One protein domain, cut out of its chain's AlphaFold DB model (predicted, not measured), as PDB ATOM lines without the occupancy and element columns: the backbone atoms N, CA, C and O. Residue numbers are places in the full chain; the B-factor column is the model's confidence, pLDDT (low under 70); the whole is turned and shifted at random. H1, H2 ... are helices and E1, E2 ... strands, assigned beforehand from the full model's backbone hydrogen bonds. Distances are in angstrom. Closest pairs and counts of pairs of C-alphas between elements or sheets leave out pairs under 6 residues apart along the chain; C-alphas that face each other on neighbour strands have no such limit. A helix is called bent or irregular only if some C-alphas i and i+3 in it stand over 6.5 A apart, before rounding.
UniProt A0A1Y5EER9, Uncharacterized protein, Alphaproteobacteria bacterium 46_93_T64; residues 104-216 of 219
ATOM      1  N   ARG A 104     171.936 265.916 162.802       93.56
ATOM      2  CA  ARG A 104     171.050 267.040 163.083       93.56
ATOM      3  C   ARG A 104     171.604 268.331 162.488       93.56
ATOM      4  O   ARG A 104     172.652 268.805 162.910       93.56
ATOM      5  N   LEU A 105     170.868 268.916 161.549       93.75
ATOM      6  CA  LEU A 105     171.189 270.228 160.966       93.75
ATOM      7  C   LEU A 105     170.546 271.387 161.741       93.75
ATOM      8  O   LEU A 105     170.985 272.524 161.644       93.75
ATOM      9  N   ASN A 106     169.531 271.087 162.553       92.88
ATOM     10  CA  ASN A 106     168.821 272.023 163.422       92.88
ATOM     11  C   ASN A 106     169.154 271.763 164.913       92.88
ATOM     12  O   ASN A 106     168.293 271.294 165.668       92.88
ATOM     13  N   PRO A 107     170.407 271.986 165.365       92.94
ATOM     14  CA  PRO A 107     170.767 271.799 166.769       92.94
ATOM     15  C   PRO A 107     169.890 272.659 167.687       92.94
ATOM     16  O   PRO A 107     169.470 273.753 167.328       92.94
ATOM     17  N   THR A 108     169.592 272.164 168.882       92.06
ATOM     18  CA  THR A 108     168.834 272.935 169.875       92.06
ATOM     19  C   THR A 108     169.719 273.987 170.545       92.06
ATOM     20  O   THR A 108     170.937 273.830 170.594       92.06
ATOM     21  N   GLU A 109     169.122 275.015 171.153       91.50
ATOM     22  CA  GLU A 109     169.872 276.031 171.916       91.50
ATOM     23  C   GLU A 109     170.830 275.428 172.971       91.50
ATOM     24  O   GLU A 109     171.997 275.819 173.013       91.50
ATOM     25  N   PRO A 110     170.441 274.403 173.768       91.56
ATOM     26  CA  PRO A 110     171.391 273.720 174.649       91.56
ATOM     27  C   PRO A 110     172.563 273.048 173.920       91.56
ATOM     28  O   PRO A 110     173.667 272.998 174.463       91.56
ATOM     29  N   GLN A 111     172.341 272.516 172.713       92.06
ATOM     30  CA  GLN A 111     173.403 271.915 171.900       92.06
ATOM     31  C   GLN A 111     174.357 272.988 171.375       92.06
ATOM     32  O   GLN A 111     175.566 272.788 171.449       92.06
ATOM     33  N   LEU A 112     173.831 274.135 170.932       93.25
ATOM     34  CA  LEU A 112     174.637 275.290 170.533       93.25
ATOM     35  C   LEU A 112     175.481 275.805 171.708       93.25
ATOM     36  O   LEU A 112     176.700 275.910 171.610       93.25
ATOM     37  N   TYR A 113     174.874 276.032 172.871       91.31
ATOM     38  CA  TYR A 113     175.612 276.469 174.058       91.31
ATOM     39  C   TYR A 113     176.729 275.485 174.446       91.31
ATOM     40  O   TYR A 113     177.875 275.873 174.677       91.31
ATOM     41  N   SER A 114     176.410 274.190 174.472       89.50
ATOM     42  CA  SER A 114     177.372 273.149 174.842       89.50
ATOM     43  C   SER A 114     178.498 273.011 173.810       89.50
ATOM     44  O   SER A 114     179.649 272.807 174.188       89.50
ATOM     45  N   GLY A 115     178.198 273.150 172.516       91.88
ATOM     46  CA  GLY A 115     179.207 273.101 171.460       91.88
ATOM     47  C   GLY A 115     180.164 274.295 171.504       91.88
ATOM     48  O   GLY A 115     181.362 274.098 171.326       91.88
ATOM     49  N   ALA A 116     179.688 275.501 171.842       91.69
ATOM     50  CA  ALA A 116     180.561 276.664 172.053       91.69
ATOM     51  C   ALA A 116     181.576 276.420 173.182       91.69
ATOM     52  O   ALA A 116     182.763 276.704 173.022       91.69
ATOM     53  N   PHE A 117     181.125 275.830 174.293       89.06
ATOM     54  CA  PHE A 117     182.002 275.450 175.401       89.06
ATOM     55  C   PHE A 117     183.049 274.414 174.971       89.06
ATOM     56  O   PHE A 117     184.244 274.633 175.160       89.06
ATOM     57  N   VAL A 118     182.622 273.326 174.321       89.88
ATOM     58  CA  VAL A 118     183.531 272.284 173.808       89.88
ATOM     59  C   VAL A 118     184.573 272.871 172.861       89.88
ATOM     60  O   VAL A 118     185.747 272.513 172.927       89.88
ATOM     61  N   LEU A 119     184.165 273.807 172.007       89.81
ATOM     62  CA  LEU A 119     185.044 274.452 171.046       89.81
ATOM     63  C   LEU A 119     186.077 275.375 171.718       89.81
ATOM     64  O   LEU A 119     187.239 275.398 171.309       89.81
ATOM     65  N   ALA A 120     185.684 276.103 172.768       87.88
ATOM     66  CA  ALA A 120     186.591 276.925 173.573       87.88
ATOM     67  C   ALA A 120     187.628 276.083 174.337       87.88
ATOM     68  O   ALA A 120     188.816 276.427 174.355       87.88
ATOM     69  N   GLU A 121     187.198 274.962 174.914       85.44
ATOM     70  CA  GLU A 121     188.080 274.002 175.583       85.44
ATOM     71  C   GLU A 121     189.058 273.369 174.586       85.44
ATOM     72  O   GLU A 121     190.271 273.406 174.796       85.44
ATOM     73  N   ALA A 122     188.559 272.883 173.444       85.06
ATOM     74  CA  ALA A 122     189.389 272.317 172.383       85.06
ATOM     75  C   ALA A 122     190.443 273.326 171.890       85.06
ATOM     76  O   ALA A 122     191.620 272.982 171.746       85.06
ATOM     77  N   LYS A 123     190.053 274.594 171.685       85.25
ATOM     78  CA  LYS A 123     190.974 275.671 171.295       85.25
ATOM     79  C   LYS A 123     192.074 275.881 172.335       85.25
ATOM     80  O   LYS A 123     193.251 275.944 171.979       85.25
ATOM     81  N   SER A 124     191.705 275.966 173.611       80.81
ATOM     82  CA  SER A 124     192.658 276.137 174.717       80.81
ATOM     83  C   SER A 124     193.644 274.970 174.785       80.81
ATOM     84  O   SER A 124     194.850 275.168 174.939       80.81
ATOM     85  N   CYS A 125     193.141 273.757 174.574       76.31
ATOM     86  CA  CYS A 125     193.926 272.536 174.521       76.31
ATOM     87  C   CYS A 125     195.008 272.546 173.440       76.31
ATOM     88  O   CYS A 125     196.166 272.217 173.712       76.31
ATOM     89  N   VAL A 126     194.652 272.969 172.227       73.69
ATOM     90  CA  VAL A 126     195.593 273.067 171.106       73.69
ATOM     91  C   VAL A 126     196.649 274.148 171.348       73.69
ATOM     92  O   VAL A 126     197.833 273.896 171.134       73.69
ATOM     93  N   ILE A 127     196.253 275.325 171.847       73.56
ATOM     94  CA  ILE A 127     197.168 276.458 172.069       73.56
ATOM     95  C   ILE A 127     198.216 276.142 173.146       73.56
ATOM     96  O   ILE A 127     199.381 276.503 173.000       73.56
ATOM     97  N   ILE A 128     197.826 275.459 174.226       68.56
ATOM     98  CA  ILE A 128     198.709 275.198 175.375       68.56
ATOM     99  C   ILE A 128     199.624 273.970 175.125       68.56
ATOM    100  O   ILE A 128     200.457 273.641 175.966       68.56
ATOM    101  N   GLN A 129     199.509 273.298 173.966       62.75
ATOM    102  CA  GLN A 129     200.303 272.118 173.566       62.75
ATOM    103  C   GLN A 129     200.317 270.974 174.602       62.75
ATOM    104  O   GLN A 129     201.242 270.163 174.662       62.75
ATOM    105  N   ARG A 130     199.278 270.866 175.436       59.69
ATOM    106  CA  ARG A 130     199.135 269.776 176.411       59.69
ATOM    107  C   ARG A 130     198.418 268.597 175.762       59.69
ATOM    108  O   ARG A 130     197.254 268.341 176.037       59.69
ATOM    109  N   GLU A 131     199.123 267.865 174.905       57.16
ATOM    110  CA  GLU A 131     198.520 266.785 174.105       57.16
ATOM    111  C   GLU A 131     197.914 265.648 174.950       57.16
ATOM    112  O   GLU A 131     196.864 265.125 174.590       57.16
ATOM    113  N   LYS A 132     198.517 265.284 176.093       54.62
ATOM    114  CA  LYS A 132     198.031 264.163 176.928       54.62
ATOM    115  C   LYS A 132     196.788 264.486 177.778       54.62
ATOM    116  O   LYS A 132     195.810 263.759 177.641       54.62
ATOM    117  N   PRO A 133     196.753 265.570 178.583       55.50
ATOM    118  CA  PRO A 133     195.565 265.902 179.377       55.50
ATOM    119  C   PRO A 133     194.332 266.196 178.514       55.50
ATOM    120  O   PRO A 133     193.221 265.870 178.897       55.50
ATOM    121  N   CYS A 134     194.522 266.768 177.322       61.19
ATOM    122  CA  CYS A 134     193.422 267.168 176.444       61.19
ATOM    123  C   CYS A 134     192.713 266.003 175.743       61.19
ATOM    124  O   CYS A 134     191.510 266.072 175.500       61.19
ATOM    125  N   LEU A 135     193.442 264.926 175.436       56.50
ATOM    126  CA  LEU A 135     192.843 263.682 174.949       56.50
ATOM    127  C   LEU A 135     192.131 262.923 176.083       56.50
ATOM    128  O   LEU A 135     191.130 262.251 175.837       56.50
ATOM    129  N   GLU A 136     192.622 263.057 177.319       56.41
ATOM    130  CA  GLU A 136     192.044 262.432 178.514       56.41
ATOM    131  C   GLU A 136     190.807 263.185 179.059       56.41
ATOM    132  O   GLU A 136     189.907 262.532 179.585       56.41
ATOM    133  N   ASP A 137     190.696 264.510 178.863       57.44
ATOM    134  CA  ASP A 137     189.549 265.341 179.300       57.44
ATOM    135  C   ASP A 137     188.369 265.425 178.298       57.44
ATOM    136  O   ASP A 137     187.346 266.055 178.575       57.44
ATOM    137  N   LEU A 138     188.428 264.683 177.182       60.44
ATOM    138  CA  LEU A 138     187.270 264.323 176.342       60.44
ATOM    139  C   LEU A 138     186.448 265.506 175.776       60.44
ATOM    140  O   LEU A 138     185.219 265.482 175.850       60.44
ATOM    141  N   THR A 139     187.084 266.516 175.179       73.69
ATOM    142  CA  THR A 139     186.383 267.539 174.363       73.69
ATOM    143  C   THR A 139     186.609 267.369 172.862       73.69
ATOM    144  O   THR A 139     185.846 267.904 172.060       73.69
ATOM    145  N   ILE A 140     187.600 266.569 172.467       79.12
ATOM    146  CA  ILE A 140     187.946 266.265 171.076       79.12
ATOM    147  C   ILE A 140     187.731 264.766 170.833       79.12
ATOM    148  O   ILE A 140     188.100 263.930 171.660       79.12
ATOM    149  N   GLU A 141     187.101 264.414 169.716       79.75
ATOM    150  CA  GLU A 141     186.927 263.023 169.313       79.75
ATOM    151  C   GLU A 141     188.260 262.419 168.850       79.75
ATOM    152  O   GLU A 141     189.093 263.093 168.255       79.75
ATOM    153  N   THR A 142     188.478 261.124 169.083       77.81
ATOM    154  CA  THR A 142     189.734 260.449 168.702       77.81
ATOM    155  C   THR A 142     190.003 260.451 167.196       77.81
ATOM    156  O   THR A 142     191.138 260.251 166.780       77.81
ATOM    157  N   SER A 143     188.960 260.631 166.385       77.56
ATOM    158  CA  SER A 143     189.011 260.753 164.924       77.56
ATOM    159  C   SER A 143     189.357 262.164 164.438       77.56
ATOM    160  O   SER A 143     189.517 262.352 163.235       77.56
ATOM    161  N   PHE A 144     189.450 263.148 165.335       81.00
ATOM    162  CA  PHE A 144     189.729 264.529 164.968       81.00
ATOM    163  C   PHE A 144     191.118 264.664 164.341       81.00
ATOM    164  O   PHE A 144     192.130 264.267 164.926       81.00
ATOM    165  N   ASP A 145     191.168 265.264 163.154       79.88
ATOM    166  CA  ASP A 145     192.420 265.496 162.449       79.88
ATOM    167  C   ASP A 145     193.184 266.668 163.076       79.88
ATOM    168  O   ASP A 145     192.786 267.831 162.999       79.88
ATOM    169  N   MET A 146     194.339 266.364 163.668       73.44
ATOM    170  CA  MET A 146     195.203 267.367 164.278       73.44
ATOM    171  C   MET A 146     195.819 268.350 163.273       73.44
ATOM    172  O   MET A 146     196.303 269.397 163.697       73.44
ATOM    173  N   ALA A 147     195.755 268.103 161.962       73.81
ATOM    174  CA  ALA A 147     196.089 269.129 160.972       73.81
ATOM    175  C   ALA A 147     195.092 270.309 160.984       73.81
ATOM    176  O   ALA A 147     195.435 271.413 160.572       73.81
ATOM    177  N   GLN A 148     193.883 270.130 161.531       75.44
ATOM    178  CA  GLN A 148     192.869 271.185 161.664       75.44
ATOM    179  C   GLN A 148     193.116 272.133 162.856       75.44
ATOM    180  O   GLN A 148     192.358 273.086 163.061       75.44
ATOM    181  N   ARG A 149     194.186 271.905 163.636       73.44
ATOM    182  CA  ARG A 149     194.606 272.744 164.776       73.44
ATOM    183  C   ARG A 149     194.732 274.223 164.408       73.44
ATOM    184  O   ARG A 149     194.297 275.080 165.179       73.44
ATOM    185  N   ASP A 150     195.281 274.519 163.233       78.44
ATOM    186  CA  ASP A 150     195.484 275.899 162.790       78.44
ATOM    187  C   ASP A 150     194.145 276.622 162.624       78.44
ATOM    188  O   ASP A 150     193.986 277.737 163.119       78.44
ATOM    189  N   ILE A 151     193.135 275.965 162.049       82.50
ATOM    190  CA  ILE A 151     191.786 276.534 161.904       82.50
ATOM    191  C   ILE A 151     191.178 276.814 163.285       82.50
ATOM    192  O   ILE A 151     190.629 277.889 163.524       82.50
ATOM    193  N   LEU A 152     191.352 275.890 164.235       82.31
ATOM    194  CA  LEU A 152     190.843 276.035 165.600       82.31
ATOM    195  C   LEU A 152     191.449 277.247 166.341       82.31
ATOM    196  O   LEU A 152     190.800 277.878 167.178       82.31
ATOM    197  N   SER A 153     192.689 277.624 166.032       80.31
ATOM    198  CA  SER A 153     193.290 278.835 166.605       80.31
ATOM    199  C   SER A 153     192.644 280.136 166.085       80.31
ATOM    200  O   SER A 153     192.582 281.123 166.827       80.31
ATOM    201  N   HIS A 154     192.055 280.105 164.883       84.00
ATOM    202  CA  HIS A 154     191.469 281.254 164.177       84.00
ATOM    203  C   HIS A 154     189.943 281.377 164.321       84.00
ATOM    204  O   HIS A 154     189.339 282.259 163.720       84.00
ATOM    205  N   ILE A 155     189.298 280.540 165.134       84.50
ATOM    206  CA  ILE A 155     187.862 280.669 165.432       84.50
ATOM    207  C   ILE A 155     187.590 281.518 166.679       84.50
ATOM    208  O   ILE A 155     188.399 281.563 167.616       84.50
ATOM    209  N   MET A 156     186.419 282.152 166.732       80.56
ATOM    210  CA  MET A 156     185.911 282.872 167.899       80.56
ATOM    211  C   MET A 156     184.802 282.057 168.587       80.56
ATOM    212  O   MET A 156     183.629 282.243 168.280       80.56
ATOM    213  N   PRO A 157     185.116 281.206 169.579       72.56
ATOM    214  CA  PRO A 157     184.136 280.307 170.199       72.56
ATOM    215  C   PRO A 157     183.144 281.017 171.144       72.56
ATOM    216  O   PRO A 157     182.517 280.363 171.969       72.56
ATOM    217  N   ARG A 158     182.996 282.351 171.061       75.81
ATOM    218  CA  ARG A 158     182.054 283.115 171.906       75.81
ATOM    219  C   ARG A 158     180.617 282.622 171.741       75.81
ATOM    220  O   ARG A 158     179.846 282.673 172.692       75.81
ATOM    221  N   SER A 159     180.280 282.155 170.546       83.94
ATOM    222  CA  SER A 159     178.989 281.567 170.221       83.94
ATOM    223  C   SER A 159     179.140 280.648 169.019       83.94
ATOM    224  O   SER A 159     179.927 280.938 168.121       83.94
ATOM    225  N   ILE A 160     178.340 279.588 168.983       92.38
ATOM    226  CA  ILE A 160     178.051 278.853 167.752       92.38
ATOM    227  C   ILE A 160     176.574 279.039 167.411       92.38
ATOM    228  O   ILE A 160     175.744 279.237 168.300       92.38
ATOM    229  N   HIS A 161     176.250 278.989 166.127       93.25
ATOM    230  CA  HIS A 161     174.925 279.261 165.582       93.25
ATOM    231  C   HIS A 161     174.537 278.223 164.527       93.25
ATOM    232  O   HIS A 161     175.317 277.348 164.148       93.25
ATOM    233  N   HIS A 162     173.297 278.298 164.056       94.25
ATOM    234  CA  HIS A 162     172.868 277.548 162.879       94.25
ATOM    235  C   HIS A 162     173.644 278.018 161.649       94.25
ATOM    236  O   HIS A 162     173.787 279.218 161.446       94.25
ATOM    237  N   CYS A 163     174.106 277.098 160.808       94.06
ATOM    238  CA  CYS A 163     174.814 277.479 159.590       94.06
ATOM    239  C   CYS A 163     173.919 278.254 158.625       94.06
ATOM    240  O   CYS A 163     172.756 277.891 158.419       94.06
ATOM    241  N   SER A 164     174.461 279.280 157.971       92.81
ATOM    242  CA  SER A 164     173.769 279.853 156.818       92.81
ATOM    243  C   SER A 164     173.568 278.773 155.734       92.81
ATOM    244  O   SER A 164     174.369 277.830 155.645       92.81
ATOM    245  N   PRO A 165     172.529 278.869 154.883       94.69
ATOM    246  CA  PRO A 165     172.363 277.925 153.780       94.69
ATOM    247  C   PRO A 165     173.564 277.933 152.821       94.69
ATOM    248  O   PRO A 165     173.903 276.895 152.258       94.69
ATOM    249  N   ALA A 166     174.239 279.081 152.670       92.88
ATOM    250  CA  ALA A 166     175.461 279.207 151.880       92.88
ATOM    251  C   ALA A 166     176.609 278.374 152.470       92.88
ATOM    252  O   ALA A 166     177.183 277.542 151.768       92.88
ATOM    253  N   SER A 167     176.889 278.528 153.766       92.50
ATOM    254  CA  SER A 167     177.937 277.770 154.462       92.50
ATOM    255  C   SER A 167     177.646 276.274 154.466       92.50
ATOM    256  O   SER A 167     178.535 275.469 154.203       92.50
ATOM    257  N   LEU A 168     176.387 275.885 154.701       92.81
ATOM    258  CA  LEU A 168     175.999 274.478 154.664       92.81
ATOM    259  C   LEU A 168     176.167 273.885 153.257       92.81
ATOM    260  O   LEU A 168     176.664 272.770 153.136       92.81
ATOM    261  N   LYS A 169     175.805 274.629 152.202       92.25
ATOM    262  CA  LYS A 169     175.975 274.196 150.806       92.25
ATOM    263  C   LYS A 169     177.443 273.926 150.465       92.25
ATOM    264  O   LYS A 169     177.711 272.958 149.762       92.25
ATOM    265  N   MET A 170     178.372 274.747 150.962       91.06
ATOM    266  CA  MET A 170     179.810 274.572 150.706       91.06
ATOM    267  C   MET A 170     180.341 273.254 151.269       91.06
ATOM    268  O   MET A 170     181.115 272.577 150.605       91.06
ATOM    269  N   VAL A 171     179.889 272.875 152.465       91.44
ATOM    270  CA  VAL A 171     180.404 271.691 153.167       91.44
ATOM    271  C   VAL A 171     179.563 270.443 152.930       91.44
ATOM    272  O   VAL A 171     179.951 269.357 153.349       91.44
ATOM    273  N   TRP A 172     178.411 270.567 152.262       91.31
ATOM    274  CA  TRP A 172     177.417 269.499 152.153       91.31
ATOM    275  C   TRP A 172     177.992 268.196 151.593       91.31
ATOM    276  O   TRP A 172     177.706 267.116 152.104       91.31
ATOM    277  N   THR A 173     178.842 268.293 150.570       89.88
ATOM    278  CA  THR A 173     179.476 267.134 149.921       89.88
ATOM    279  C   THR A 173     180.590 266.501 150.751       89.88
ATOM    280  O   THR A 173     181.035 265.406 150.425       89.88
ATOM    281  N   GLU A 174     181.053 267.171 151.808       90.69
ATOM    282  CA  GLU A 174     182.085 266.678 152.728       90.69
ATOM    283  C   GLU A 174     181.502 266.019 153.986       90.69
ATOM    284  O   GLU A 174     182.255 265.571 154.861       90.69
ATOM    285  N   ILE A 175     180.173 266.009 154.121       90.38
ATOM    286  CA  ILE A 175     179.482 265.395 155.250       90.38
ATOM    287  C   ILE A 175     179.339 263.898 154.987       90.38
ATOM    288  O   ILE A 175     178.509 263.455 154.191       90.38
ATOM    289  N   ASP A 176     180.102 263.106 155.732       87.56
ATOM    290  CA  ASP A 176     180.014 261.654 155.655       87.56
ATOM    291  C   ASP A 176     178.759 261.139 156.382       87.56
ATOM    292  O   ASP A 176     178.465 261.568 157.509       87.56
ATOM    293  N   PRO A 177     178.003 260.190 155.802       86.50
ATOM    294  CA  PRO A 177     176.954 259.481 156.522       86.50
ATOM    295  C   PRO A 177     177.540 258.667 157.683       86.50
ATOM    296  O   PRO A 177     178.475 257.892 157.503       86.50
ATOM    297  N   ALA A 178     176.947 258.784 158.870       86.38
ATOM    298  CA  ALA A 178     177.335 257.998 160.042       86.38
ATOM    299  C   ALA A 178     176.078 257.373 160.673       86.38
ATOM    300  O   ALA A 178     175.487 257.935 161.595       86.38
ATOM    301  N   PRO A 179     175.619 256.214 160.171       82.81
ATOM    302  CA  PRO A 179     174.322 255.639 160.536       82.81
ATOM    303  C   PRO A 179     174.229 255.149 161.991       82.81
ATOM    304  O   PRO A 179     173.141 254.801 162.435       82.81
ATOM    305  N   ASN A 180     175.336 255.134 162.735       86.25
ATOM    306  CA  ASN A 180     175.384 254.663 164.120       86.25
ATOM    307  C   ASN A 180     175.855 255.741 165.107       86.25
ATOM    308  O   ASN A 180     176.034 255.452 166.287       86.25
ATOM    309  N   GLU A 181     176.085 256.970 164.641       87.38
ATOM    310  CA  GLU A 181     176.637 258.049 165.459       87.38
ATOM    311  C   GLU A 181     175.732 259.269 165.376       87.38
ATOM    312  O   GLU A 181     175.505 259.827 164.299       87.38
ATOM    313  N   LYS A 182     175.226 259.708 166.531       91.50
ATOM    314  CA  LYS A 182     174.474 260.957 166.619       91.50
ATOM    315  C   LYS A 182     175.424 262.130 166.520       91.50
ATOM    316  O   LYS A 182     176.337 262.266 167.332       91.50
ATOM    317  N   ARG A 183     175.171 262.999 165.551       94.06
ATOM    318  CA  ARG A 183     175.991 264.176 165.285       94.06
ATOM    319  C   ARG A 183     175.118 265.389 165.043       94.06
ATOM    320  O   ARG A 183     173.934 265.265 164.725       94.06
ATOM    321  N   PHE A 184     175.705 266.567 165.165       94.88
ATOM    322  CA  PHE A 184     175.095 267.779 164.649       94.88
ATOM    323  C   PHE A 184     176.139 268.687 164.019       94.88
ATOM    324  O   PHE A 184     177.317 268.634 164.376       94.88
ATOM    325  N   ILE A 185     175.675 269.518 163.091       95.44
ATOM    326  CA  ILE A 185     176.482 270.564 162.470       95.44
ATOM    327  C   ILE A 185     175.979 271.916 162.956       95.44
ATOM    328  O   ILE A 185     174.779 272.148 163.102       95.44
ATOM    329  N   SER A 186     176.927 272.796 163.225       95.31
ATOM    330  CA  SER A 186     176.703 274.198 163.569       95.31
ATOM    331  C   SER A 186     177.825 275.031 162.965       95.31
ATOM    332  O   SER A 186     178.822 274.475 162.511       95.31
ATOM    333  N   CYS A 187     177.671 276.346 162.955       94.44
ATOM    334  CA  CYS A 187     178.677 277.258 162.442       94.44
ATOM    335  C   CYS A 187     179.194 278.178 163.548       94.44
ATOM    336  O   CYS A 187     178.517 278.433 164.542       94.44
ATOM    337  N   VAL A 188     180.421 278.653 163.376       93.62
ATOM    338  CA  VAL A 188     181.097 279.625 164.240       93.62
ATOM    339  C   VAL A 188     181.733 280.689 163.360       93.62
ATOM    340  O   VAL A 188     182.107 280.399 162.229       93.62
ATOM    341  N   LYS A 189     181.896 281.909 163.870       90.62
ATOM    342  CA  LYS A 189     182.675 282.933 163.171       90.62
ATOM    343  C   LYS A 189     184.176 282.719 163.361       90.62
ATOM    344  O   LYS A 189     184.634 282.466 164.483       90.62
ATOM    345  N   ASN A 190     184.950 282.829 162.284       88.81
ATOM    346  CA  ASN A 190     186.399 282.997 162.380       88.81
ATOM    347  C   ASN A 190     186.760 284.448 162.765       88.81
ATOM    348  O   ASN A 190     185.890 285.293 162.977       88.81
ATOM    349  N   LEU A 191     188.055 284.732 162.905       86.31
ATOM    350  CA  LEU A 191     188.561 286.083 163.191       86.31
ATOM    351  C   LEU A 191     188.291 287.096 162.061       86.31
ATOM    352  O   LEU A 191     188.414 288.296 162.297       86.31
ATOM    353  N   GLU A 192     187.921 286.622 160.873       88.75
ATOM    354  CA  GLU A 192     187.599 287.411 159.677       88.75
ATOM    355  C   GLU A 192     186.074 287.573 159.481       88.75
ATOM    356  O   GLU A 192     185.632 288.119 158.476       88.75
ATOM    357  N   ASP A 193     185.266 287.153 160.467       87.00
ATOM    358  CA  ASP A 193     183.792 287.161 160.454       87.00
ATOM    359  C   ASP A 193     183.141 286.243 159.393       87.00
ATOM    360  O   ASP A 193     181.957 286.354 159.048       87.00
ATOM    361  N   GLU A 194     183.882 285.242 158.929       88.69
ATOM    362  CA  GLU A 194     183.386 284.201 158.032       88.69
ATOM    363  C   GLU A 194     182.833 283.008 158.818       88.69
ATOM    364  O   GLU A 194     183.317 282.659 159.899       88.69
ATOM    365  N   ASP A 195     181.798 282.369 158.273       89.94
ATOM    366  CA  ASP A 195     181.193 281.175 158.866       89.94
ATOM    367  C   ASP A 195     182.073 279.940 158.617       89.94
ATOM    368  O   ASP A 195     182.277 279.520 157.482       89.94
ATOM    369  N   VAL A 196     182.508 279.296 159.696       92.06
ATOM    370  CA  VAL A 196     183.201 278.004 159.685       92.06
ATOM    371  C   VAL A 196     182.249 276.943 160.220       92.06
ATOM    372  O   VAL A 196     181.777 277.047 161.355       92.06
ATOM    373  N   ALA A 197     181.962 275.914 159.424       94.00
ATOM    374  CA  ALA A 197     181.128 274.806 159.872       94.00
ATOM    375  C   ALA A 197     181.921 273.844 160.767       94.00
ATOM    376  O   ALA A 197     183.087 273.532 160.518       94.00
ATOM    377  N   ILE A 198     181.256 273.344 161.801       94.19
ATOM    378  CA  ILE A 198     181.811 272.460 162.819       94.19
ATOM    379  C   ILE A 198     180.855 271.289 163.019       94.19
ATOM    380  O   ILE A 198     179.652 271.478 163.221       94.19
ATOM    381  N   GLU A 199     181.405 270.081 163.002       94.88
ATOM    382  CA  GLU A 199     180.699 268.852 163.336       94.88
ATOM    383  C   GLU A 199     181.021 268.424 164.766       94.88
ATOM    384  O   GLU A 199     182.189 268.312 165.161       94.88
ATOM    385  N   PHE A 200     179.969 268.119 165.519       94.06
ATOM    386  CA  PHE A 200     180.058 267.567 166.864       94.06
ATOM    387  C   PHE A 200     179.437 266.175 166.907       94.06
ATOM    388  O   PHE A 200     178.360 265.957 166.344       94.06
ATOM    389  N   SER A 201     180.067 265.250 167.631       92.50
ATOM    390  CA  SER A 201     179.460 263.965 167.980       92.50
ATOM    391  C   SER A 201     178.828 264.011 169.372       92.50
ATOM    392  O   SER A 201     179.261 264.737 170.269       92.50
ATOM    393  N   ILE A 202     177.743 263.258 169.541       89.19
ATOM    394  CA  ILE A 202     176.994 263.124 170.789       89.19
ATOM    395  C   ILE A 202     177.206 261.699 171.291       89.19
ATOM    396  O   ILE A 202     176.696 260.746 170.695       89.19
ATOM    397  N   ARG A 203     177.917 261.528 172.412       80.31
ATOM    398  CA  ARG A 203     178.070 260.195 173.010       80.31
ATOM    399  C   ARG A 203     176.725 259.657 173.491       80.31
ATOM    400  O   ARG A 203     176.048 260.267 174.316       80.31
ATOM    401  N   GLU A 204     176.354 258.476 173.000       69.19
ATOM    402  CA  GLU A 204     175.099 257.820 173.384       69.19
ATOM    403  C   GLU A 204     175.183 257.056 174.713       69.19
ATOM    404  O   GLU A 204     174.159 256.831 175.361       69.19
ATOM    405  N   LYS A 205     176.391 256.651 175.126       63.25
ATOM    406  CA  LYS A 205     176.649 255.850 176.333       63.25
ATOM    407  C   LYS A 205     177.667 256.543 177.241       63.25
ATOM    408  O   LYS A 205     178.646 257.099 176.751       63.25
ATOM    409  N   GLY A 206     177.454 256.441 178.555       65.75
ATOM    410  CA  GLY A 206     178.266 257.118 179.573       65.75
ATOM    411  C   GLY A 206     177.835 258.571 179.778       65.75
ATOM    412  O   GLY A 206     176.647 258.887 179.665       65.75
ATOM    413  N   ASP A 207     178.788 259.458 180.057       64.19
ATOM    414  CA  ASP A 207     178.513 260.892 180.092       64.19
ATOM    415  C   ASP A 207     178.140 261.351 178.676       64.19
ATOM    416  O   ASP A 207     178.932 261.191 177.744       64.19
ATOM    417  N   LYS A 208     176.941 261.928 178.509       69.31
ATOM    418  CA  LYS A 208     176.394 262.460 177.240       69.31
ATOM    419  C   LYS A 208     177.127 263.725 176.768       69.31
ATOM    420  O   LYS A 208     176.505 264.732 176.429       69.31
ATOM    421  N   ARG A 209     178.456 263.704 176.824       77.81
ATOM    422  CA  ARG A 209     179.323 264.806 176.431       77.81
ATOM    423  C   ARG A 209     179.287 264.954 174.917       77.81
ATOM    424  O   ARG A 209     179.192 263.968 174.178       77.81
ATOM    425  N   LEU A 210     179.360 266.206 174.495       88.31
ATOM    426  CA  LEU A 210     179.624 266.567 173.115       88.31
ATOM    427  C   LEU A 210     181.125 266.520 172.870       88.31
ATOM    428  O   LEU A 210     181.895 266.932 173.735       88.31
ATOM    429  N   LEU A 211     181.521 266.045 171.695       89.44
ATOM    430  CA  LEU A 211     182.913 266.012 171.266       89.44
ATOM    431  C   LEU A 211     183.060 266.753 169.945       89.44
ATOM    432  O   LEU A 211     182.240 266.584 169.041       89.44
ATOM    433  N   LEU A 212     184.117 267.553 169.825       90.38
ATOM    434  CA  LEU A 212     184.532 268.138 168.559       90.38
ATOM    435  C   LEU A 212     185.038 267.026 167.639       90.38
ATOM    436  O   LEU A 212     186.005 266.341 167.976       90.38
ATOM    437  N   ARG A 213     184.399 266.862 166.483       90.44
ATOM    438  CA  ARG A 213     184.701 265.777 165.543       90.44
ATOM    439  C   ARG A 213     185.425 266.253 164.295       90.44
ATOM    440  O   ARG A 213     186.400 265.632 163.886       90.44
ATOM    441  N   LYS A 214     184.942 267.332 163.679       91.56
ATOM    442  CA  LYS A 214     185.491 267.849 162.422       91.56
ATOM    443  C   LYS A 214     185.285 269.353 162.347       91.56
ATOM    444  O   LYS A 214     184.220 269.854 162.704       91.56
ATOM    445  N   ILE A 215     186.292 270.061 161.857       91.19
ATOM    446  CA  ILE A 215     186.173 271.449 161.414       91.19
ATOM    447  C   ILE A 215     186.205 271.419 159.892       91.19
ATOM    448  O   ILE A 215     187.158 270.909 159.302       91.19
ATOM    449  N   PHE A 216     185.164 271.926 159.246       89.06
ATOM    450  CA  PHE A 216     185.180 272.078 157.797       89.06
ATOM    451  C   PHE A 216     185.967 273.341 157.453       89.06
ATOM    452  O   PHE A 216     185.846 274.366 158.126       89.06
TER     453      PHE A 216
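Overview. This is residues 104 to 216 of the 219 residues of an uncharacterized protein of Alphaproteobacteria bacterium 46_93_T64 (UniProt A0A1Y5EER9). A strongly curled sheet of four antiparallel strands, like part of a barrel, wraps round one long helix, H1. Short H2 folds back at the far end of H1, H3 packs on the same end of H1 and on the edge strand E4, and H4 packs on E3, well away from the other helices. The printed part has 113 residues with four named helices and four named strands, in the order H1, H2, H3, E1, H4, E2, E3, E4 along the chain; the sheet's order is E1, E2, E3, E4, and the class is mixed, helices and strands. The whole is compact, with a radius of gyration of the C-alphas of 13.1 A and a rounded outline of 37 by 35 by 25 A.

Along the chain. Begin with the sheet. E2, residues 182 to 190, is its longest strand: find C-alpha 182 at (174.474, 260.957, 166.619) and go on to C-alpha 190, 25.4 A away. E3, residues 195 to 202, comes back over 22.0 A. E4, residues 210 to 215, ends at C-alpha 215 at (186.173, 271.449, 161.414), 14.3 A from its first C-alpha. E1, residues 155 to 161, spans 13.0 A. Now find C-alpha 109 at (169.872, 276.031, 171.916); from there H1, residues 109 to 127, runs 27.3 A to C-alpha 127 at (197.168, 276.458, 172.069). H2 is residues 131 to 136, 9.0 A long; H3 is residues 146 to 153, 11.9 A; H4 is residues 165 to 174, 14.9 A. H3 and H4 are irregular: C-alphas 147 and 150 are 7.0 A apart, and C-alphas 170 and 173 are 7.5 A apart.

Arrangement. Look first at E2, E3 and E4, a meander, each strand the antiparallel neighbour of the one before. In the hairpin of E2 and E3, at 152 degrees, N 196 and O 188 are within hydrogen-bond range at 2.8 A, and N 186 and O 198 at 3.0 A. In the hairpin of E3 and E4, at 141 degrees, N 199 and O 214 are 2.8 A apart. E1, the other edge strand, is antiparallel to E2 at 125 degrees, with N 161 and O 187 2.8 A apart. The sheet curls round H1, whose closest C-alphas to E1 are those of Ala 120 and Pro 157, 5.4 A apart, and to E4 those of Gly 115 and Leu 210, 6.8 A apart. H1 and H3 are on one face of the sheet, making two layers, helices on one face of a sheet. With its residues 122 to 127 alone H1 touches H3, about perpendicular at 74 degrees; the closest C-alphas are those of Lys 123 and Leu 152, 5.7 A apart. H1 and H2 form a helical hairpin and only just touch, with 3 pairs of C-alphas within 8 A, the closest those of Cys 125 and Cys 134 at 5.7 A; they run opposite ways at a shallow tilt of 32 degrees. H2 is not on the sheet. H4 is on the sheet at a height over the sheet of 9.4 A, with the C-alphas of Ser 167 and Asp 195 closest at 6.4 A. Every O i to N i+4 pair is within hydrogen-bond range in H1, against 1 of 2 in H2, 2 of 4 in H3 and 4 of 6 in H4.

Size, cuts and confidence. The C-alphas farthest apart are those of Glu 192 and Gly 206, at 37.4 A. The printed part has no cut, and no link between its named elements is long. The mean pLDDT of the printed part is 83.7; look for values under 70 at residues 128 to 138, of which 131 to 136 belong to H2, and at residues 204 to 208.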